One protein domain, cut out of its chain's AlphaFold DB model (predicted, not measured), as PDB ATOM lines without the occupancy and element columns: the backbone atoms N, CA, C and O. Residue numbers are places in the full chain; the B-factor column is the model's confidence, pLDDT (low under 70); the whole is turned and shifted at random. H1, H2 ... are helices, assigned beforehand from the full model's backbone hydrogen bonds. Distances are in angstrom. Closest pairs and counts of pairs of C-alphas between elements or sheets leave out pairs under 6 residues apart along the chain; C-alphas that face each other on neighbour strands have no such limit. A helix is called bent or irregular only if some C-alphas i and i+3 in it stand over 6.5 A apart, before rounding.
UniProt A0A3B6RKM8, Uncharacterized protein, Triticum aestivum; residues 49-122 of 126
ATOM      1  N   SER A  49       9.170 -30.745  11.206       71.94
ATOM      2  CA  SER A  49      10.118 -31.391  10.297       71.94
ATOM      3  C   SER A  49       9.938 -32.910  10.213       71.94
ATOM      4  O   SER A  49       9.963 -33.461   9.115       71.94
ATOM      5  N   SER A  50       9.732 -33.600  11.341       68.00
ATOM      6  CA  SER A  50       9.477 -35.049  11.357       68.00
ATOM      7  C   SER A  50       8.149 -35.377  10.678       68.00
ATOM      8  O   SER A  50       8.076 -36.298   9.867       68.00
ATOM      9  N   VAL A  51       7.108 -34.589  10.955       70.19
ATOM     10  CA  VAL A  51       5.790 -34.744  10.324       70.19
ATOM     11  C   VAL A  51       5.891 -34.555   8.808       70.19
ATOM     12  O   VAL A  51       5.408 -35.394   8.047       70.19
ATOM     13  N   GLN A  52       6.558 -33.492   8.351       73.12
ATOM     14  CA  GLN A  52       6.761 -33.222   6.924       73.12
ATOM     15  C   GLN A  52       7.624 -34.289   6.242       73.12
ATOM     16  O   GLN A  52       7.328 -34.678   5.114       73.12
ATOM     17  N   PHE A  53       8.652 -34.805   6.924       74.75
ATOM     18  CA  PHE A  53       9.483 -35.893   6.411       74.75
ATOM     19  C   PHE A  53       8.650 -37.147   6.125       74.75
ATOM     20  O   PHE A  53       8.654 -37.630   4.993       74.75
ATOM     21  N   PHE A  54       7.880 -37.633   7.106       69.62
ATOM     22  CA  PHE A  54       7.033 -38.812   6.903       69.62
ATOM     23  C   PHE A  54       5.964 -38.569   5.841       69.62
ATOM     24  O   PHE A  54       5.713 -39.447   5.021       69.62
ATOM     25  N   ARG A  55       5.372 -37.369   5.794       71.81
ATOM     26  CA  ARG A  55       4.413 -37.024   4.737       71.81
ATOM     27  C   ARG A  55       5.049 -37.070   3.350       71.81
ATOM     28  O   ARG A  55       4.468 -37.663   2.451       71.81
ATOM     29  N   SER A  56       6.252 -36.520   3.194       73.88
ATOM     30  CA  SER A  56       7.005 -36.538   1.936       73.88
ATOM     31  C   SER A  56       7.350 -37.962   1.488       73.88
ATOM     32  O   SER A  56       7.024 -38.349   0.366       73.88
ATOM     33  N   VAL A  57       7.936 -38.773   2.377       69.00
ATOM     34  CA  VAL A  57       8.327 -40.165   2.079       69.00
ATOM     35  C   VAL A  57       7.118 -41.022   1.700       69.00
ATOM     36  O   VAL A  57       7.208 -41.865   0.811       69.00
ATOM     37  N   LEU A  58       5.974 -40.789   2.344       64.56
ATOM     38  CA  LEU A  58       4.748 -41.556   2.126       64.56
ATOM     39  C   LEU A  58       3.851 -40.984   1.013       64.56
ATOM     40  O   LEU A  58       2.787 -41.542   0.755       64.56
ATOM     41  N   GLY A  59       4.237 -39.878   0.364       64.38
ATOM     42  CA  GLY A  59       3.417 -39.218  -0.659       64.38
ATOM     43  C   GLY A  59       2.088 -38.667  -0.125       64.38
ATOM     44  O   GLY A  59       1.088 -38.649  -0.843       64.38
ATOM     45  N   MET A  60       2.057 -38.256   1.146       66.56
ATOM     46  CA  MET A  60       0.851 -37.813   1.844       66.56
ATOM     47  C   MET A  60       0.646 -36.294   1.732       66.56
ATOM     48  O   MET A  60       1.609 -35.530   1.804       66.56
ATOM     49  N   PRO A  61      -0.609 -35.830   1.612       64.12
ATOM     50  CA  PRO A  61      -0.931 -34.412   1.511       64.12
ATOM     51  C   PRO A  61      -0.823 -33.692   2.863       64.12
ATOM     52  O   PRO A  61      -1.050 -34.275   3.922       64.12
ATOM     53  N   ASP A  62      -0.580 -32.376   2.826       61.25
ATOM     54  CA  ASP A  62      -0.425 -31.526   4.023       61.25
ATOM     55  C   ASP A  62      -1.673 -31.457   4.923       61.25
ATOM     56  O   ASP A  62      -1.594 -31.057   6.088       61.25
ATOM     57  N   LYS A  63      -2.840 -31.840   4.391       58.97
ATOM     58  CA  LYS A  63      -4.113 -31.899   5.116       58.97
ATOM     59  C   LYS A  63      -4.586 -33.352   5.215       58.97
ATOM     60  O   LYS A  63      -4.817 -34.013   4.206       58.97
ATOM     61  N   GLY A  64      -4.796 -33.819   6.449       54.22
ATOM     62  CA  GLY A  64      -5.133 -35.210   6.790       54.22
ATOM     63  C   GLY A  64      -6.450 -35.756   6.219       54.22
ATOM     64  O   GLY A  64      -6.716 -36.945   6.333       54.22
ATOM     65  N   ASN A  65      -7.270 -34.921   5.574       58.25
ATOM     66  CA  ASN A  65      -8.562 -35.309   4.996       58.25
ATOM     67  C   ASN A  65      -8.458 -36.108   3.682       58.25
ATOM     68  O   ASN A  65      -9.478 -36.548   3.157       58.25
ATOM     69  N   GLN A  66      -7.257 -36.258   3.120       66.00
ATOM     70  CA  GLN A  66      -7.014 -37.034   1.896       66.00
ATOM     71  C   GLN A  66      -6.072 -38.225   2.105       66.00
ATOM     72  O   GLN A  66      -5.872 -39.009   1.183       66.00
ATOM     73  N   VAL A  67      -5.541 -38.399   3.319       67.62
ATOM     74  CA  VAL A  67      -4.557 -39.439   3.643       67.62
ATOM     75  C   VAL A  67      -5.083 -40.831   3.308       67.62
ATOM     76  O   VAL A  67      -4.391 -41.582   2.632       67.62
ATOM     77  N   MET A  68      -6.328 -41.153   3.673       73.19
ATOM     78  CA  MET A  68      -6.893 -42.479   3.393       73.19
ATOM     79  C   MET A  68      -7.018 -42.767   1.892       73.19
ATOM     80  O   MET A  68      -6.743 -43.885   1.469       73.19
ATOM     81  N   LYS A  69      -7.322 -41.754   1.070       76.06
ATOM     82  CA  LYS A  69      -7.349 -41.904  -0.395       76.06
ATOM     83  C   LYS A  69      -5.952 -42.132  -0.975       76.06
ATOM     84  O   LYS A  69      -5.797 -42.929  -1.892       76.06
ATOM     85  N   CYS A  70      -4.935 -41.442  -0.458       75.69
ATOM     86  CA  CYS A  70      -3.545 -41.640  -0.878       75.69
ATOM     87  C   CYS A  70      -3.025 -43.024  -0.474       75.69
ATOM     88  O   CYS A  70      -2.424 -43.716  -1.290       75.69
ATOM     89  N   VAL A  71      -3.319 -43.457   0.753       79.25
ATOM     90  CA  VAL A  71      -3.014 -44.806   1.244       79.25
ATOM     91  C   VAL A  71      -3.667 -45.870   0.361       79.25
ATOM     92  O   VAL A  71      -3.003 -46.821  -0.044       79.25
ATOM     93  N   GLU A  72      -4.944 -45.696   0.014       81.50
ATOM     94  CA  GLU A  72      -5.671 -46.615  -0.865       81.50
ATOM     95  C   GLU A  72      -5.023 -46.701  -2.256       81.50
ATOM     96  O   GLU A  72      -4.823 -47.799  -2.768       81.50
ATOM     97  N   MET A  73      -4.588 -45.572  -2.831       83.56
ATOM     98  CA  MET A  73      -3.852 -45.561  -4.103       83.56
ATOM     99  C   MET A  73      -2.520 -46.322  -4.034       83.56
ATOM    100  O   MET A  73      -2.166 -47.005  -4.992       83.56
ATOM    101  N   VAL A  74      -1.786 -46.229  -2.919       84.19
ATOM    102  CA  VAL A  74      -0.529 -46.976  -2.729       84.19
ATOM    103  C   VAL A  74      -0.794 -48.477  -2.611       84.19
ATOM    104  O   VAL A  74      -0.043 -49.266  -3.178       84.19
ATOM    105  N   ILE A  75      -1.869 -48.879  -1.927       85.44
ATOM    106  CA  ILE A  75      -2.260 -50.292  -1.797       85.44
ATOM    107  C   ILE A  75      -2.755 -50.861  -3.133       85.44
ATOM    108  O   ILE A  75      -2.488 -52.019  -3.437       85.44
ATOM    109  N   MET A  76      -3.463 -50.066  -3.939       84.75
ATOM    110  CA  MET A  76      -3.965 -50.498  -5.249       84.75
ATOM    111  C   MET A  76      -2.909 -50.469  -6.361       84.75
ATOM    112  O   MET A  76      -3.195 -50.898  -7.478       84.75
ATOM    113  N   LYS A  77      -1.699 -49.961  -6.097       85.62
ATOM    114  CA  LYS A  77      -0.604 -49.991  -7.069       85.62
ATOM    115  C   LYS A  77      -0.124 -51.435  -7.247       85.62
ATOM    116  O   LYS A  77       0.170 -52.115  -6.268       85.62
ATOM    117  N   ASP A  78       0.026 -51.874  -8.495       81.94
ATOM    118  CA  ASP A  78       0.589 -53.191  -8.796       81.94
ATOM    119  C   ASP A  78       2.034 -53.290  -8.284       81.94
ATOM    120  O   ASP A  78       2.937 -52.604  -8.774       81.94
ATOM    121  N   LEU A  79       2.255 -54.168  -7.305       83.94
ATOM    122  CA  LEU A  79       3.586 -54.604  -6.898       83.94
ATOM    123  C   LEU A  79       3.898 -55.948  -7.545       83.94
ATOM    124  O   LEU A  79       3.317 -56.975  -7.205       83.94
ATOM    125  N   ASN A  80       4.861 -55.939  -8.460       83.06
ATOM    126  CA  ASN A  80       5.420 -57.165  -9.004       83.06
ATOM    127  C   ASN A  80       6.577 -57.636  -8.118       83.06
ATOM    128  O   ASN A  80       7.601 -56.966  -8.010       83.06
ATOM    129  N   GLU A  81       6.420 -58.819  -7.530       74.25
ATOM    130  CA  GLU A  81       7.363 -59.448  -6.599       74.25
ATOM    131  C   GLU A  81       8.790 -59.593  -7.164       74.25
ATOM    132  O   GLU A  81       9.762 -59.593  -6.417       74.25
ATOM    133  N   SER A  82       8.928 -59.662  -8.491       74.88
ATOM    134  CA  SER A  82      10.221 -59.821  -9.171       74.88
ATOM    135  C   SER A  82      10.935 -58.510  -9.518       74.88
ATOM    136  O   SER A  82      12.133 -58.531  -9.802       74.88
ATOM    137  N   THR A  83      10.230 -57.373  -9.513       80.06
ATOM    138  CA  THR A  83      10.779 -56.077  -9.959       80.06
ATOM    139  C   THR A  83      10.595 -54.946  -8.954       80.06
ATOM    140  O   THR A  83      11.181 -53.882  -9.142       80.06
ATOM    141  N   ALA A  84       9.776 -55.143  -7.922       82.50
ATOM    142  CA  ALA A  84       9.535 -54.138  -6.901       82.50
ATOM    143  C   ALA A  84      10.808 -53.872  -6.094       82.50
ATOM    144  O   ALA A  84      11.492 -54.787  -5.633       82.50
ATOM    145  N   SER A  85      11.113 -52.593  -5.905       86.62
ATOM    146  CA  SER A  85      12.202 -52.184  -5.022       86.62
ATOM    147  C   SER A  85      11.840 -52.417  -3.549       86.62
ATOM    148  O   SER A  85      10.666 -52.392  -3.175       86.62
ATOM    149  N   ASN A  86      12.849 -52.562  -2.680       83.06
ATOM    150  CA  ASN A  86      12.629 -52.638  -1.227       83.06
ATOM    151  C   ASN A  86      11.820 -51.436  -0.712       83.06
ATOM    152  O   ASN A  86      10.926 -51.606   0.109       83.06
ATOM    153  N   LEU A  87      12.071 -50.243  -1.264       80.69
ATOM    154  CA  LEU A  87      11.329 -49.030  -0.926       80.69
ATOM    155  C   LEU A  87       9.840 -49.148  -1.277       80.69
ATOM    156  O   LEU A  87       8.994 -48.776  -0.474       80.69
ATOM    157  N   GLU A  88       9.495 -49.682  -2.449       80.69
ATOM    158  CA  GLU A  88       8.091 -49.880  -2.832       80.69
ATOM    159  C   GLU A  88       7.392 -50.907  -1.943       80.69
ATOM    160  O   GLU A  88       6.241 -50.701  -1.556       80.69
ATOM    161  N   ILE A  89       8.096 -51.982  -1.581       83.81
ATOM    162  CA  ILE A  89       7.590 -53.009  -0.668       83.81
ATOM    163  C   ILE A  89       7.340 -52.413   0.725       83.81
ATOM    164  O   ILE A  89       6.292 -52.663   1.324       83.81
ATOM    165  N   ASP A  90       8.269 -51.614   1.243       80.94
ATOM    166  CA  ASP A  90       8.137 -50.993   2.561       80.94
ATOM    167  C   ASP A  90       7.049 -49.909   2.571       80.94
ATOM    168  O   ASP A  90       6.249 -49.853   3.508       80.94
ATOM    169  N   CYS A  91       6.919 -49.132   1.492       80.75
ATOM    170  CA  CYS A  91       5.806 -48.202   1.299       80.75
ATOM    171  C   CYS A  91       4.452 -48.922   1.269       80.75
ATOM    172  O   CYS A  91       3.511 -48.467   1.918       80.75
ATOM    173  N   PHE A  92       4.345 -50.061   0.577       86.06
ATOM    174  CA  PHE A  92       3.120 -50.864   0.562       86.06
ATOM    175  C   PHE A  92       2.768 -51.398   1.955       86.06
ATOM    176  O   PHE A  92       1.632 -51.249   2.405       86.06
ATOM    177  N   LYS A  93       3.740 -51.977   2.673       84.00
ATOM    178  CA  LYS A  93       3.538 -52.475   4.045       84.00
ATOM    179  C   LYS A  93       3.079 -51.360   4.986       84.00
ATOM    180  O   LYS A  93       2.150 -51.568   5.765       84.00
ATOM    181  N   MET A  94       3.699 -50.181   4.904       81.19
ATOM    182  CA  MET A  94       3.295 -49.018   5.697       81.19
ATOM    183  C   MET A  94       1.889 -48.539   5.333       81.19
ATOM    184  O   MET A  94       1.074 -48.331   6.231       81.19
ATOM    185  N   ALA A  95       1.568 -48.423   4.043       83.06
ATOM    186  CA  ALA A  95       0.235 -48.040   3.587       83.06
ATOM    187  C   ALA A  95      -0.832 -49.022   4.096       83.06
ATOM    188  O   ALA A  95      -1.832 -48.600   4.673       83.06
ATOM    189  N   LEU A  96      -0.587 -50.331   3.990       82.31
ATOM    190  CA  LEU A  96      -1.484 -51.365   4.509       82.31
ATOM    191  C   LEU A  96      -1.700 -51.247   6.027       82.31
ATOM    192  O   LEU A  96      -2.823 -51.417   6.512       82.31
ATOM    193  N   MET A  97      -0.644 -50.927   6.778       82.44
ATOM    194  CA  MET A  97      -0.714 -50.710   8.224       82.44
ATOM    195  C   MET A  97      -1.558 -49.475   8.564       82.44
ATOM    196  O   MET A  97      -2.464 -49.575   9.391       82.44
ATOM    197  N   ILE A  98      -1.346 -48.351   7.869       75.94
ATOM    198  CA  ILE A  98      -2.149 -47.126   8.027       75.94
ATOM    199  C   ILE A  98      -3.617 -47.390   7.686       75.94
ATOM    200  O   ILE A  98      -4.498 -46.998   8.448       75.94
ATOM    201  N   PHE A  99      -3.886 -48.084   6.580       77.62
ATOM    202  CA  PHE A  99      -5.242 -48.434   6.160       77.62
ATOM    203  C   PHE A  99      -5.955 -49.282   7.214       77.62
ATOM    204  O   PHE A  99      -7.082 -48.985   7.608       77.62
ATOM    205  N   SER A 100      -5.266 -50.306   7.721       74.88
ATOM    206  CA  SER A 100      -5.785 -51.193   8.761       74.88
ATOM    207  C   SER A 100      -6.047 -50.432  10.061       74.88
ATOM    208  O   SER A 100      -7.120 -50.560  10.643       74.88
ATOM    209  N   MET A 101      -5.117 -49.583  10.501       72.69
ATOM    210  CA  MET A 101      -5.297 -48.757  11.698       72.69
ATOM    211  C   MET A 101      -6.472 -47.780  11.534       72.69
ATOM    212  O   MET A 101      -7.363 -47.744  12.382       72.69
ATOM    213  N   GLY A 102      -6.523 -47.053  10.414       65.88
ATOM    214  CA  GLY A 102      -7.523 -46.021  10.132       65.88
ATOM    215  C   GLY A 102      -8.940 -46.532   9.853       65.88
ATOM    216  O   GLY A 102      -9.888 -45.786  10.072       65.88
ATOM    217  N   HIS A 103      -9.111 -47.781   9.403       65.19
ATOM    218  CA  HIS A 103     -10.438 -48.372   9.167       65.19
ATOM    219  C   HIS A 103     -10.869 -49.398  10.219       65.19
ATOM    220  O   HIS A 103     -12.056 -49.467  10.536       65.19
ATOM    221  N   ILE A 104      -9.947 -50.208  10.748       60.09
ATOM    222  CA  ILE A 104     -10.281 -51.353  11.613       60.09
ATOM    223  C   ILE A 104     -10.179 -50.977  13.095       60.09
ATOM    224  O   ILE A 104     -11.030 -51.382  13.884       60.09
ATOM    225  N   LEU A 105      -9.151 -50.214  13.484       54.88
ATOM    226  CA  LEU A 105      -8.810 -49.988  14.898       54.88
ATOM    227  C   LEU A 105      -9.258 -48.621  15.431       54.88
ATOM    228  O   LEU A 105      -9.615 -48.511  16.603       54.88
ATOM    229  N   THR A 106      -9.331 -47.604  14.576       54.28
ATOM    230  CA  THR A 106     -10.010 -46.331  14.863       54.28
ATOM    231  C   THR A 106     -11.105 -46.112  13.827       54.28
ATOM    232  O   THR A 106     -10.824 -45.491  12.807       54.28
ATOM    233  N   PRO A 107     -12.338 -46.615  14.045       48.75
ATOM    234  CA  PRO A 107     -13.440 -46.405  13.114       48.75
ATOM    235  C   PRO A 107     -13.585 -44.904  12.880       48.75
ATOM    236  O   PRO A 107     -13.829 -44.151  13.827       48.75
ATOM    237  N   SER A 108     -13.357 -44.472  11.643       47.56
ATOM    238  CA  SER A 108     -13.326 -43.066  11.266       47.56
ATOM    239  C   SER A 108     -14.571 -42.350  11.794       47.56
ATOM    240  O   SER A 108     -15.716 -42.666  11.464       47.56
ATOM    241  N   THR A 109     -14.361 -41.384  12.687       44.38
ATOM    242  CA  THR A 109     -15.434 -40.618  13.321       44.38
ATOM    243  C   THR A 109     -15.974 -39.590  12.335       44.38
ATOM    244  O   THR A 109     -15.683 -38.412  12.451       44.38
ATOM    245  N   LYS A 110     -16.782 -40.013  11.354       45.28
ATOM    246  CA  LYS A 110     -17.600 -39.163  10.449       45.28
ATOM    247  C   LYS A 110     -16.848 -38.129   9.581       45.28
ATOM    248  O   LYS A 110     -17.427 -37.571   8.652       45.28
ATOM    249  N   HIS A 111     -15.574 -37.901   9.851       46.00
ATOM    250  CA  HIS A 111     -14.629 -37.065   9.146       46.00
ATOM    251  C   HIS A 111     -13.435 -37.984   8.872       46.00
ATOM    252  O   HIS A 111     -12.855 -38.491   9.826       46.00
ATOM    253  N   ASP A 112     -13.109 -38.245   7.601       50.66
ATOM    254  CA  ASP A 112     -11.980 -39.068   7.111       50.66
ATOM    255  C   ASP A 112     -10.595 -38.509   7.515       50.66
ATOM    256  O   ASP A 112      -9.680 -38.357   6.709       50.66
ATOM    257  N   GLN A 113     -10.430 -38.124   8.773       51.25
ATOM    258  CA  GLN A 113      -9.202 -37.619   9.350       51.25
ATOM    259  C   GLN A 113      -8.566 -38.768  10.120       51.25
ATOM    260  O   GLN A 113      -8.654 -38.851  11.343       51.25
ATOM    261  N   ALA A 114      -7.930 -39.679   9.388       51.94
ATOM    262  CA  ALA A 114      -6.924 -40.525  10.004       51.94
ATOM    263  C   ALA A 114      -5.781 -39.596  10.436       51.94
ATOM    264  O   ALA A 114      -5.050 -39.061   9.600       51.94
ATOM    265  N   ILE A 115      -5.678 -39.330  11.739       57.56
ATOM    266  CA  ILE A 115      -4.559 -38.579  12.308       57.56
ATOM    267  C   ILE A 115      -3.348 -39.497  12.184       57.56
ATOM    268  O   ILE A 115      -3.136 -40.331  13.044       57.56
ATOM    269  N   ILE A 116      -2.595 -39.398  11.090       58.91
ATOM    270  CA  ILE A 116      -1.368 -40.183  10.857       58.91
ATOM    271  C   ILE A 116      -0.138 -39.565  11.512       58.91
ATOM    272  O   ILE A 116       0.934 -40.162  11.510       58.91
ATOM    273  N   ASP A 117      -0.283 -38.379  12.100       61.31
ATOM    274  CA  ASP A 117       0.832 -37.679  12.723       61.31
ATOM    275  C   ASP A 117       1.433 -38.500  13.881       61.31
ATOM    276  O   ASP A 117       2.615 -38.339  14.167       61.31
ATOM    277  N   TYR A 118       0.714 -39.490  14.449       60.88
ATOM    278  CA  TYR A 118       1.259 -40.444  15.435       60.88
ATOM    279  C   TYR A 118       2.546 -41.142  14.975       60.88
ATOM    280  O   TYR A 118       3.368 -41.493  15.813       60.88
ATOM    281  N   TRP A 119       2.768 -41.313  13.668       62.16
ATOM    282  CA  TRP A 119       4.005 -41.902  13.141       62.16
ATOM    283  C   TRP A 119       5.243 -41.065  13.441       62.16
ATOM    284  O   TRP A 119       6.317 -41.614  13.660       62.16
ATOM    285  N   SER A 120       5.100 -39.744  13.532       60.97
ATOM    286  CA  SER A 120       6.211 -38.882  13.942       60.97
ATOM    287  C   SER A 120       6.528 -38.977  15.440       60.97
ATOM    288  O   SER A 120       7.511 -38.396  15.892       60.97
ATOM    289  N   ALA A 121       5.741 -39.736  16.215       64.44
ATOM    290  CA  ALA A 121       6.117 -40.139  17.566       64.44
ATOM    291  C   ALA A 121       7.103 -41.320  17.580       64.44
ATOM    292  O   ALA A 121       7.628 -41.633  18.645       64.44
ATOM    293  N   ILE A 122       7.372 -41.991  16.452       64.19
ATOM    294  CA  ILE A 122       8.403 -43.035  16.413       64.19
ATOM    295  C   ILE A 122       9.777 -42.383  16.585       64.19
ATOM    296  O   ILE A 122      10.204 -41.569  15.767       64.19
TER     297      ILE A 122
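This is residues 49 to 122 of the 126 residues of an uncharacterized protein of Triticum aestivum (UniProt A0A3B6RKM8). The longest helix, H3, is crossed at a steep tilt by H2, and a second, smaller pair, H1 with H4, sits to one side of these two. The loops after H2 and after H3 reach the two ends of the longest axis, at Ser 82 and Lys 110. The printed part has 74 residues with four named helices, H1 to H4 in chain order, and no named strand; the class is all helix. It is compact, with a radius of gyration of the C-alphas of 12.5 A, and spans 39 by 28 by 19 A.

H3 is residues 86 to 105, 27.0 A long, from C-alpha 86 at (12.629, -52.638, -1.227) to C-alpha 105 at (-8.810, -49.988, 14.898). It is neither bent nor irregular, but only just: C-alphas 102 and 105 are 6.3 A apart. H2 is residues 64 to 75, 17.6 A, and irregular: C-alphas 65 and 68 are 7.5 A apart. H1 is residues 49 to 57, 12.2 A, beginning at (10.118, -31.391, 10.297). H4 is residues 116 to 121, 10.1 A.

H3 and H2 touch, closest at the C-alphas of Ala 95 and Val 71, 5.1 A, at a steep tilt of 54 degrees, opposite ways. H4 is close to H3 but not clearly touching, at Ile 116 and Ile 98, C-alphas 7.5 A apart. H1 and H4 touch, closest at the C-alphas of Val 51 and Ser 120, 5.5 A, at a steep tilt of 55 degrees. H1 and H3 are only just apart, at 8.5 A. Every O i to N i+4 pair is within hydrogen-bond range in H1 and H3, 6 of 8 in H2, and 0 of 2 in H4, where 3 of 3 O i to N i+3 pairs are.

The C-alphas of Ser 82 and Lys 110 are the two farthest apart, 39.8 A. The printed part has no cut, and its three links are short. Mean pLDDT of the printed part is 70.2; residues 57 to 67 and 102 to 122 are among those under 70.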